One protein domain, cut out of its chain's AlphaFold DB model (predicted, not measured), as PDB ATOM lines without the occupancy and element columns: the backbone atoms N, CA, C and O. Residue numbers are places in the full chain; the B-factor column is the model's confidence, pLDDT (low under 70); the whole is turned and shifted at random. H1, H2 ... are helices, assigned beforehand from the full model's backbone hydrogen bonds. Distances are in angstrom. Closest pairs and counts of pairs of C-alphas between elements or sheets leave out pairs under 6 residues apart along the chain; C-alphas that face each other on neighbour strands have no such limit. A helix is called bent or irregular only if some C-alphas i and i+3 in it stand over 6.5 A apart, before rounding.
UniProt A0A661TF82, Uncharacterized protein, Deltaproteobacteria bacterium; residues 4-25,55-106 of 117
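AT A GLANCE: This is residues 4 to 25 and 55 to 106 of the 117 residues of an uncharacterized protein of Deltaproteobacteria bacterium (UniProt A0A661TF82). One long helix, H5, runs between two pairs of shorter helices: H1 and H2 on one side of it, the hairpin of H3 and H4 on the other, with H1, H2 and H3 packing on its first part. H2 crosses H5 steeply, H3 runs nearly along it, and the last turns of H5, residues 101 to 106, stick out from the body as an arm. The printed part has 74 residues with five named helices, H1 to H5 in that order, and no named strand; its class is all helix. It is compact, with a radius of gyration of the C-alphas of 11.4 A, and spans 35 by 25 by 19 A.

IN THESE COORDINATES: The printed part begins with H1, residues 4 to 8, from C-alpha 4 at (189.286, 153.658, 172.773). H2 is residues 13 to 24, 15.0 A from first to last C-alpha. After the cut comes H3, residues 59 to 71, 18.4 A long, from C-alpha 59 at (188.849, 160.178, 195.466). H4 is residues 75 to 80; it is neither bent nor irregular, but only just: C-alphas 75 and 78 are 6.1 A apart. H5, residues 86 to 106, is 30.8 A long and ends with C-alpha 106 at (170.733, 155.824, 166.609).

HOW THE PARTS SIT: H3 and H5 are the hubs, touching three helices each. They touch each other at a shallow tilt of 26 degrees, the same way, H5 with residues 86 to 93 alone; the closest C-alphas, of Leu 59 and Pro 86, are 5.0 A apart. H2 touches H5 at a steep tilt of 52 degrees, the same way, with residues 19 to 23 alone; the closest C-alphas are those of Val 19 and Cys 90, at 6.7 A. H1 touches residues 91 to 95 of H5, C-alphas 6 and 91 being closest at 6.8 A. H2 also touches H3 at a shallow tilt of 27 degrees, the same way, C-alphas 24 and 68 being closest at 6.6 A. H3 and H4 form a hairpin: they touch at a shallow tilt of 17 degrees, opposite ways, with the closest C-alphas, of Ile 66 and Ala 77, 5.5 A apart. H4 and H5 are close but not clearly touching, the closest C-alphas, 80 and 89, being 6.5 A apart. H1 and H2 are only just apart, at 8.2 A, and H4 is apart from H1 and H2. In H1, H2 and H5 every O i to N i+4 pair is within hydrogen-bond range; in H3 7 of 9 are, and in H4 0 of 2, beside 3 of 3 O i to N i+3 pairs.

THE WHOLE: The C-alphas farthest apart, of Thr 60 and Lys 106, are 35.3 A apart. Residues 26 to 54 are not printed, and C-alphas 25 and 55 are 13.4 A apart across this cut. The links printed whole, H1 to H2, H3 to H4 and H4 to H5, are tight. The mean pLDDT of the printed part is 93.6; residues 105 to 106 are under 70.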
ATOM      1  N   GLU A   4     187.876 154.033 172.736       95.12
ATOM      2  CA  GLU A   4     189.286 153.658 172.773       95.12
ATOM      3  C   GLU A   4     190.139 154.811 173.305       95.12
ATOM      4  O   GLU A   4     191.018 154.586 174.130       95.12
ATOM      5  N   GLU A   5     189.823 156.051 172.914       94.19
ATOM      6  CA  GLU A   5     190.458 157.255 173.458       94.19
ATOM      7  C   GLU A   5     190.237 157.361 174.972       94.19
ATOM      8  O   GLU A   5     191.206 157.523 175.708       94.19
ATOM      9  N   ILE A   6     188.998 157.172 175.453       95.19
ATOM     10  CA  ILE A   6     188.693 157.166 176.897       95.19
ATOM     11  C   ILE A   6     189.477 156.064 177.613       95.19
ATOM     12  O   ILE A   6     190.039 156.300 178.677       95.19
ATOM     13  N   LEU A   7     189.539 154.862 177.031       94.88
ATOM     14  CA  LEU A   7     190.273 153.730 177.602       94.88
ATOM     15  C   LEU A   7     191.799 153.925 177.585       94.88
ATOM     16  O   LEU A   7     192.489 153.324 178.405       94.88
ATOM     17  N   ALA A   8     192.328 154.777 176.711       96.06
ATOM     18  CA  ALA A   8     193.753 155.088 176.638       96.06
ATOM     19  C   ALA A   8     194.175 156.258 177.546       96.06
ATOM     20  O   ALA A   8     195.374 156.436 177.781       96.06
ATOM     21  N   LEU A   9     193.225 157.048 178.068       95.06
ATOM     22  CA  LEU A   9     193.536 158.155 178.975       95.06
ATOM     23  C   LEU A   9     194.273 157.636 180.207       95.06
ATOM     24  O   LEU A   9     193.848 156.674 180.848       95.06
ATOM     25  N   LYS A  10     195.376 158.292 180.552       96.81
ATOM     26  CA  LYS A  10     196.060 158.093 181.830       96.81
ATOM     27  C   LYS A  10     195.516 159.099 182.848       96.81
ATOM     28  O   LYS A  10     195.122 160.189 182.424       96.81
ATOM     29  N   PRO A  11     195.505 158.765 184.149       96.50
ATOM     30  CA  PRO A  11     195.221 159.737 185.199       96.50
ATOM     31  C   PRO A  11     196.073 160.997 185.038       96.50
ATOM     32  O   PRO A  11     197.241 160.917 184.640       96.50
ATOM     33  N   GLY A  12     195.462 162.147 185.302       95.50
ATOM     34  CA  GLY A  12     196.096 163.453 185.201       95.50
ATOM     35  C   GLY A  12     195.356 164.432 184.297       95.50
ATOM     36  O   GLY A  12     194.201 164.247 183.909       95.50
ATOM     37  N   LYS A  13     196.068 165.501 183.937       94.56
ATOM     38  CA  LYS A  13     195.531 166.713 183.302       94.56
ATOM     39  C   LYS A  13     194.525 166.456 182.177       94.56
ATOM     40  O   LYS A  13     193.388 166.897 182.279       94.56
ATOM     41  N   ALA A  14     194.916 165.753 181.111       95.31
ATOM     42  CA  ALA A  14     194.043 165.560 179.947       95.31
ATOM     43  C   ALA A  14     192.744 164.815 180.302       95.31
ATOM     44  O   ALA A  14     191.679 165.129 179.773       95.31
ATOM     45  N   PHE A  15     192.829 163.859 181.228       97.56
ATOM     46  CA  PHE A  15     191.670 163.123 181.707       97.56
ATOM     47  C   PHE A  15     190.770 164.021 182.568       97.56
ATOM     48  O   PHE A  15     189.565 164.085 182.330       97.56
ATOM     49  N   ASN A  16     191.343 164.805 183.480       97.94
ATOM     50  CA  ASN A  16     190.583 165.744 184.309       97.94
ATOM     51  C   ASN A  16     189.868 166.816 183.480       97.94
ATOM     52  O   ASN A  16     188.717 167.128 183.769       97.94
ATOM     53  N   VAL A  17     190.510 167.337 182.426       96.88
ATOM     54  CA  VAL A  17     189.873 168.279 181.491       96.88
ATOM     55  C   VAL A  17     188.646 167.635 180.849       96.88
ATOM     56  O   VAL A  17     187.564 168.212 180.886       96.88
ATOM     57  N   CYS A  18     188.779 166.405 180.341       96.62
ATOM     58  CA  CYS A  18     187.654 165.690 179.740       96.62
ATOM     59  C   CYS A  18     186.496 165.497 180.728       96.62
ATOM     60  O   CYS A  18     185.339 165.682 180.358       96.62
ATOM     61  N   VAL A  19     186.790 165.135 181.979       97.81
ATOM     62  CA  VAL A  19     185.770 164.975 183.028       97.81
ATOM     63  C   VAL A  19     185.082 166.308 183.329       97.81
ATOM     64  O   VAL A  19     183.852 166.373 183.347       97.81
ATOM     65  N   SER A  20     185.863 167.374 183.503       97.69
ATOM     66  CA  SER A  20     185.365 168.726 183.761       97.69
ATOM     67  C   SER A  20     184.401 169.190 182.666       97.69
ATOM     68  O   SER A  20     183.288 169.629 182.950       97.69
ATOM     69  N   GLU A  21     184.787 169.046 181.402       96.31
ATOM     70  CA  GLU A  21     183.980 169.529 180.280       96.31
ATOM     71  C   GLU A  21     182.765 168.645 179.995       96.31
ATOM     72  O   GLU A  21     181.677 169.151 179.721       96.31
ATOM     73  N   MET A  22     182.925 167.321 180.051       95.81
ATOM     74  CA  MET A  22     181.886 166.401 179.584       95.81
ATOM     75  C   MET A  22     180.919 165.938 180.664       95.81
ATOM     76  O   MET A  22     179.786 165.599 180.327       95.81
ATOM     77  N   ILE A  23     181.357 165.881 181.923       96.38
ATOM     78  CA  ILE A  23     180.522 165.422 183.038       96.38
ATOM     79  C   ILE A  23     180.093 166.609 183.893       96.38
ATOM     80  O   ILE A  23     178.900 166.792 184.129       96.38
ATOM     81  N   MET A  24     181.047 167.444 184.317       95.88
ATOM     82  CA  MET A  24     180.724 168.591 185.172       95.88
ATOM     83  C   MET A  24     180.023 169.710 184.393       95.88
ATOM     84  O   MET A  24     179.232 170.452 184.970       95.88
ATOM     85  N   GLY A  25     180.246 169.784 183.075       94.94
ATOM     86  CA  GLY A  25     179.711 170.847 182.221       94.94
ATOM     87  C   GLY A  25     180.452 172.174 182.395       94.94
ATOM     88  O   GLY A  25     179.937 173.226 182.022       94.94
ATOM     89  N   TYR A  55     190.161 165.184 189.262       98.25
ATOM     90  CA  TYR A  55     189.068 164.196 189.228       98.25
ATOM     91  C   TYR A  55     189.549 162.740 189.106       98.25
ATOM     92  O   TYR A  55     189.031 161.861 189.786       98.25
ATOM     93  N   SER A  56     190.542 162.480 188.255       98.00
ATOM     94  CA  SER A  56     191.070 161.135 187.983       98.00
ATOM     95  C   SER A  56     192.160 160.678 188.954       98.00
ATOM     96  O   SER A  56     192.624 159.545 188.845       98.00
ATOM     97  N   GLU A  57     192.576 161.536 189.884       98.12
ATOM     98  CA  GLU A  57     193.694 161.281 190.800       98.12
ATOM     99  C   GLU A  57     193.239 161.257 192.264       98.12
ATOM    100  O   GLU A  57     193.780 160.487 193.050       98.12
ATOM    101  N   GLU A  58     192.219 162.044 192.621       98.12
ATOM    102  CA  GLU A  58     191.749 162.203 193.997       98.12
ATOM    103  C   GLU A  58     190.327 161.674 194.183       98.12
ATOM    104  O   GLU A  58     189.389 162.069 193.485       98.12
ATOM    105  N   LEU A  59     190.139 160.821 195.195       97.62
ATOM    106  CA  LEU A  59     188.849 160.178 195.466       97.62
ATOM    107  C   LEU A  59     187.756 161.191 195.812       97.62
ATOM    108  O   LEU A  59     186.619 161.052 195.369       97.62
ATOM    109  N   THR A  60     188.088 162.236 196.569       97.50
ATOM    110  CA  THR A  60     187.127 163.288 196.927       97.50
ATOM    111  C   THR A  60     186.591 163.997 195.682       97.50
ATOM    112  O   THR A  60     185.387 164.215 195.574       97.50
ATOM    113  N   SER A  61     187.457 164.278 194.707       97.44
ATOM    114  CA  SER A  61     187.073 164.883 193.428       97.44
ATOM    115  C   SER A  61     186.283 163.902 192.559       97.44
ATOM    116  O   SER A  61     185.265 164.278 191.982       97.44
ATOM    117  N   ALA A  62     186.676 162.627 192.507       97.81
ATOM    118  CA  ALA A  62     185.912 161.593 191.806       97.81
ATOM    119  C   ALA A  62     184.508 161.383 192.396       97.81
ATOM    120  O   ALA A  62     183.560 161.117 191.662       97.81
ATOM    121  N   ARG A  63     184.317 161.560 193.706       97.38
ATOM    122  CA  ARG A  63     182.979 161.505 194.316       97.38
ATOM    123  C   ARG A  63     182.059 162.615 193.809       97.38
ATOM    124  O   ARG A  63     180.870 162.363 193.634       97.38
ATOM    125  N   LEU A  64     182.590 163.798 193.486       96.62
ATOM    126  CA  LEU A  64     181.805 164.855 192.831       96.62
ATOM    127  C   LEU A  64     181.288 164.404 191.460       96.62
ATOM    128  O   LEU A  64     180.170 164.747 191.089       96.62
ATOM    129  N   VAL A  65     182.059 163.584 190.739       97.38
ATOM    130  CA  VAL A  65     181.640 162.992 189.460       97.38
ATOM    131  C   VAL A  65     180.450 162.056 189.660       97.38
ATOM    132  O   VAL A  65     179.490 162.136 188.899       97.38
ATOM    133  N   ILE A  66     180.466 161.211 190.697       96.88
ATOM    134  CA  ILE A  66     179.337 160.322 191.028       96.88
ATOM    135  C   ILE A  66     178.082 161.148 191.320       96.88
ATOM    136  O   ILE A  66     177.037 160.916 190.711       96.88
ATOM    137  N   LEU A  67     178.201 162.147 192.201       95.88
ATOM    138  CA  LEU A  67     177.092 163.035 192.550       95.88
ATOM    139  C   LEU A  67     176.545 163.751 191.314       95.88
ATOM    140  O   LEU A  67     175.332 163.813 191.121       95.88
ATOM    141  N   LYS A  68     177.431 164.236 190.437       96.38
ATOM    142  CA  LYS A  68     177.016 164.911 189.212       96.38
ATOM    143  C   LYS A  68     176.319 163.970 188.234       96.38
ATOM    144  O   LYS A  68     175.325 164.349 187.627       96.38
ATOM    145  N   MET A  69     176.803 162.740 188.088       96.75
ATOM    146  CA  MET A  69     176.152 161.732 187.250       96.75
ATOM    147  C   MET A  69     174.750 161.391 187.774       96.75
ATOM    148  O   MET A  69     173.819 161.285 186.976       96.75
ATOM    149  N   ALA A  70     174.575 161.297 189.094       95.06
ATOM    150  CA  ALA A  70     173.266 161.106 189.712       95.06
ATOM    151  C   ALA A  70     172.325 162.306 189.473       95.06
ATOM    152  O   ALA A  70     171.177 162.103 189.086       95.06
ATOM    153  N   ASP A  71     172.822 163.541 189.615       93.88
ATOM    154  CA  ASP A  71     172.092 164.788 189.304       93.88
ATOM    155  C   ASP A  71     171.639 164.848 187.833       93.88
ATOM    156  O   ASP A  71     170.524 165.259 187.517       93.88
ATOM    157  N   LEU A  72     172.466 164.339 186.917       93.50
ATOM    158  CA  LEU A  72     172.126 164.196 185.498       93.50
ATOM    159  C   LEU A  72     171.146 163.039 185.205       93.50
ATOM    160  O   LEU A  72     170.728 162.872 184.055       93.50
ATOM    161  N   GLY A  73     170.766 162.250 186.215       94.12
ATOM    162  CA  GLY A  73     169.799 161.157 186.116       94.12
ATOM    163  C   GLY A  73     170.384 159.799 185.715       94.12
ATOM    164  O   GLY A  73     169.627 158.905 185.338       94.12
ATOM    165  N   TYR A  74     171.707 159.620 185.775       93.69
ATOM    166  CA  TYR A  74     172.352 158.338 185.481       93.69
ATOM    167  C   TYR A  74     172.321 157.421 186.706       93.69
ATOM    168  O   TYR A  74     173.136 157.545 187.620       93.69
ATOM    169  N   THR A  75     171.387 156.470 186.712       88.38
ATOM    170  CA  THR A  75     171.190 155.519 187.820       88.38
ATOM    171  C   THR A  75     172.383 154.596 188.053       88.38
ATOM    172  O   THR A  75     172.589 154.122 189.162       88.38
ATOM    173  N   GLU A  76     173.208 154.369 187.032       87.62
ATOM    174  CA  GLU A  76     174.424 153.561 187.101       87.62
ATOM    175  C   GLU A  76     175.464 154.149 188.062       87.62
ATOM    176  O   GLU A  76     176.327 153.412 188.534       87.62
ATOM    177  N   ALA A  77     175.364 155.443 188.390       88.00
ATOM    178  CA  ALA A  77     176.259 156.102 189.334       88.00
ATOM    179  C   ALA A  77     176.250 155.436 190.720       88.00
ATOM    180  O   ALA A  77     177.300 155.351 191.358       88.00
ATOM    181  N   SER A  78     175.110 154.884 191.156       87.75
ATOM    182  CA  SER A  78     175.002 154.202 192.453       87.75
ATOM    183  C   SER A  78     175.861 152.935 192.530       87.75
ATOM    184  O   SER A  78     176.236 152.493 193.612       87.75
ATOM    185  N   LEU A  79     176.210 152.336 191.384       89.88
ATOM    186  CA  LEU A  79     177.080 151.159 191.327       89.88
ATOM    187  C   LEU A  79     178.540 151.497 191.660       89.88
ATOM    188  O   LEU A  79     179.326 150.587 191.920       89.88
ATOM    189  N   TRP A  80     178.911 152.779 191.634       93.00
ATOM    190  CA  TRP A  80     180.283 153.246 191.836       93.00
ATOM    191  C   TRP A  80     180.503 153.884 193.211       93.00
ATOM    192  O   TRP A  80     181.623 154.281 193.508       93.00
ATOM    193  N   GLU A  81     179.478 153.971 194.066       90.31
ATOM    194  CA  GLU A  81     179.569 154.638 195.379       90.31
ATOM    195  C   GLU A  81     180.665 154.060 196.284       90.31
ATOM    196  O   GLU A  81     181.292 154.796 197.045       90.31
ATOM    197  N   ASN A  82     180.913 152.753 196.167       93.50
ATOM    198  CA  ASN A  82     181.926 152.032 196.937       93.50
ATOM    199  C   ASN A  82     183.246 151.833 196.171       93.50
ATOM    200  O   ASN A  82     184.128 151.133 196.661       93.50
ATOM    201  N   GLU A  83     183.386 152.377 194.958       97.12
ATOM    202  CA  GLU A  83     184.661 152.339 194.239       97.12
ATOM    203  C   GLU A  83     185.628 153.352 194.862       97.12
ATOM    204  O   GLU A  83     185.272 154.497 195.141       97.12
ATOM    205  N   GLU A  84     186.871 152.930 195.076       96.88
ATOM    206  CA  GLU A  84     187.900 153.754 195.719       96.88
ATOM    207  C   GLU A  84     188.941 154.269 194.722       96.88
ATOM    208  O   GLU A  84     189.758 155.119 195.070       96.88
ATOM    209  N   ARG A  85     188.913 153.785 193.472       97.75
ATOM    210  CA  ARG A  85     189.831 154.189 192.401       97.75
ATOM    211  C   ARG A  85     189.250 155.360 191.595       97.75
ATOM    212  O   ARG A  85     188.306 155.158 190.822       97.75
ATOM    213  N   PRO A  86     189.812 156.580 191.717       98.06
ATOM    214  CA  PRO A  86     189.262 157.787 191.088       98.06
ATOM    215  C   PRO A  86     189.201 157.701 189.557       98.06
ATOM    216  O   PRO A  86     188.234 158.128 188.922       98.06
ATOM    217  N   ASP A  87     190.220 157.094 188.953       97.88
ATOM    218  CA  ASP A  87     190.332 156.923 187.510       97.88
ATOM    219  C   ASP A  87     189.277 155.957 186.955       97.88
ATOM    220  O   ASP A  87     188.758 156.183 185.859       97.88
ATOM    221  N   VAL A  88     188.924 154.913 187.712       97.62
ATOM    222  CA  VAL A  88     187.879 153.950 187.340       97.62
ATOM    223  C   VAL A  88     186.511 154.624 187.357       97.62
ATOM    224  O   VAL A  88     185.776 154.501 186.376       97.62
ATOM    225  N   ILE A  89     186.209 155.398 188.405       97.94
ATOM    226  CA  ILE A  89     184.970 156.185 188.517       97.94
ATOM    227  C   ILE A  89     184.830 157.129 187.320       97.94
ATOM    228  O   ILE A  89     183.836 157.088 186.591       97.94
ATOM    229  N   CYS A  90     185.853 157.951 187.070       97.88
ATOM    230  CA  CYS A  90     185.834 158.932 185.987       97.88
ATOM    231  C   CYS A  90     185.675 158.273 184.613       97.88
ATOM    232  O   CYS A  90     184.967 158.780 183.739       97.88
ATOM    233  N   ARG A  91     186.318 157.119 184.409       97.50
ATOM    234  CA  ARG A  91     186.257 156.382 183.146       97.50
ATOM    235  C   ARG A  91     184.883 155.771 182.931       97.50
ATOM    236  O   ARG A  91     184.349 155.889 181.832       97.50
ATOM    237  N   ALA A  92     184.310 155.158 183.966       96.75
ATOM    238  CA  ALA A  92     182.957 154.622 183.920       96.75
ATOM    239  C   ALA A  92     181.952 155.727 183.565       96.75
ATOM    240  O   ALA A  92     181.185 155.563 182.619       96.75
ATOM    241  N   ALA A  93     182.048 156.890 184.212       97.00
ATOM    242  CA  ALA A  93     181.187 158.034 183.928       97.00
ATOM    243  C   ALA A  93     181.291 158.519 182.467       97.00
ATOM    244  O   ALA A  93     180.270 158.657 181.785       97.00
ATOM    245  N   LEU A  94     182.509 158.712 181.942       96.62
ATOM    246  CA  LEU A  94     182.709 159.125 180.545       96.62
ATOM    247  C   LEU A  94     182.161 158.096 179.547       96.62
ATOM    248  O   LEU A  94     181.567 158.472 178.533       96.62
ATOM    249  N   LEU A  95     182.352 156.802 179.823       96.12
ATOM    250  CA  LEU A  95     181.835 155.724 178.982       96.12
ATOM    251  C   LEU A  95     180.303 155.700 178.978       96.12
ATOM    252  O   LEU A  95     179.713 155.601 177.902       96.12
ATOM    253  N   THR A  96     179.670 155.872 180.140       95.38
ATOM    254  CA  THR A  96     178.209 155.948 180.268       95.38
ATOM    255  C   THR A  96     177.634 157.098 179.440       95.38
ATOM    256  O   THR A  96     176.711 156.893 178.649       95.38
ATOM    257  N   ILE A  97     178.218 158.301 179.532       93.50
ATOM    258  CA  ILE A  97     177.790 159.447 178.712       93.50
ATOM    259  C   ILE A  97     177.973 159.153 177.216       93.50
ATOM    260  O   ILE A  97     177.084 159.451 176.411       93.50
ATOM    261  N   LEU A  98     179.108 158.569 176.819       93.31
ATOM    262  CA  LEU A  98     179.388 158.257 175.417       93.31
ATOM    263  C   LEU A  98     178.382 157.250 174.840       93.31
ATOM    264  O   LEU A  98     177.905 157.428 173.711       93.31
ATOM    265  N   ASP A  99     178.060 156.202 175.594       90.94
ATOM    266  CA  ASP A  99     177.131 155.155 175.172       90.94
ATOM    267  C   ASP A  99     175.697 155.716 175.043       90.94
ATOM    268  O   ASP A  99     175.033 155.485 174.024       90.94
ATOM    269  N   GLU A 100     175.269 156.584 175.966       88.25
ATOM    270  CA  GLU A 100     173.979 157.290 175.897       88.25
ATOM    271  C   GLU A 100     173.887 158.218 174.670       88.25
ATOM    272  O   GLU A 100     172.887 158.237 173.937       88.25
ATOM    273  N   GLN A 101     174.955 158.967 174.368       86.00
ATOM    274  CA  GLN A 101     175.009 159.826 173.181       86.00
ATOM    275  C   GLN A 101     174.892 159.022 171.876       86.00
ATOM    276  O   GLN A 101     174.223 159.461 170.930       86.00
ATOM    277  N   LYS A 102     175.505 157.834 171.806       81.12
ATOM    278  CA  LYS A 102     175.376 156.926 170.653       81.12
ATOM    279  C   LYS A 102     173.957 156.363 170.536       81.12
ATOM    280  O   LYS A 102     173.405 156.350 169.431       81.12
ATOM    281  N   GLY A 103     173.338 155.974 171.652       73.25
ATOM    282  CA  GLY A 103     171.946 155.514 171.701       73.25
ATOM    283  C   GLY A 103     170.957 156.565 171.186       73.25
ATOM    284  O   GLY A 103     170.129 156.275 170.313       73.25
ATOM    285  N   LYS A 104     171.098 157.822 171.633       72.88
ATOM    286  CA  LYS A 104     170.278 158.958 171.168       72.88
ATOM    287  C   LYS A 104     170.442 159.230 169.671       72.88
ATOM    288  O   LYS A 104     169.445 159.455 168.978       72.88
ATOM    289  N   LYS A 105     171.670 159.173 169.139       64.81
ATOM    290  CA  LYS A 105     171.926 159.338 167.693       64.81
ATOM    291  C   LYS A 105     171.258 158.237 166.864       64.81
ATOM    292  O   LYS A 105     170.594 158.552 165.878       64.81
ATOM    293  N   LYS A 106     171.351 156.973 167.296       60.16
ATOM    294  CA  LYS A 106     170.733 155.824 166.609       60.16
ATOM    295  C   LYS A 106     169.198 155.892 166.601       60.16
ATOM    296  O   LYS A 106     168.573 155.588 165.586       60.16
TER     297      LYS A 106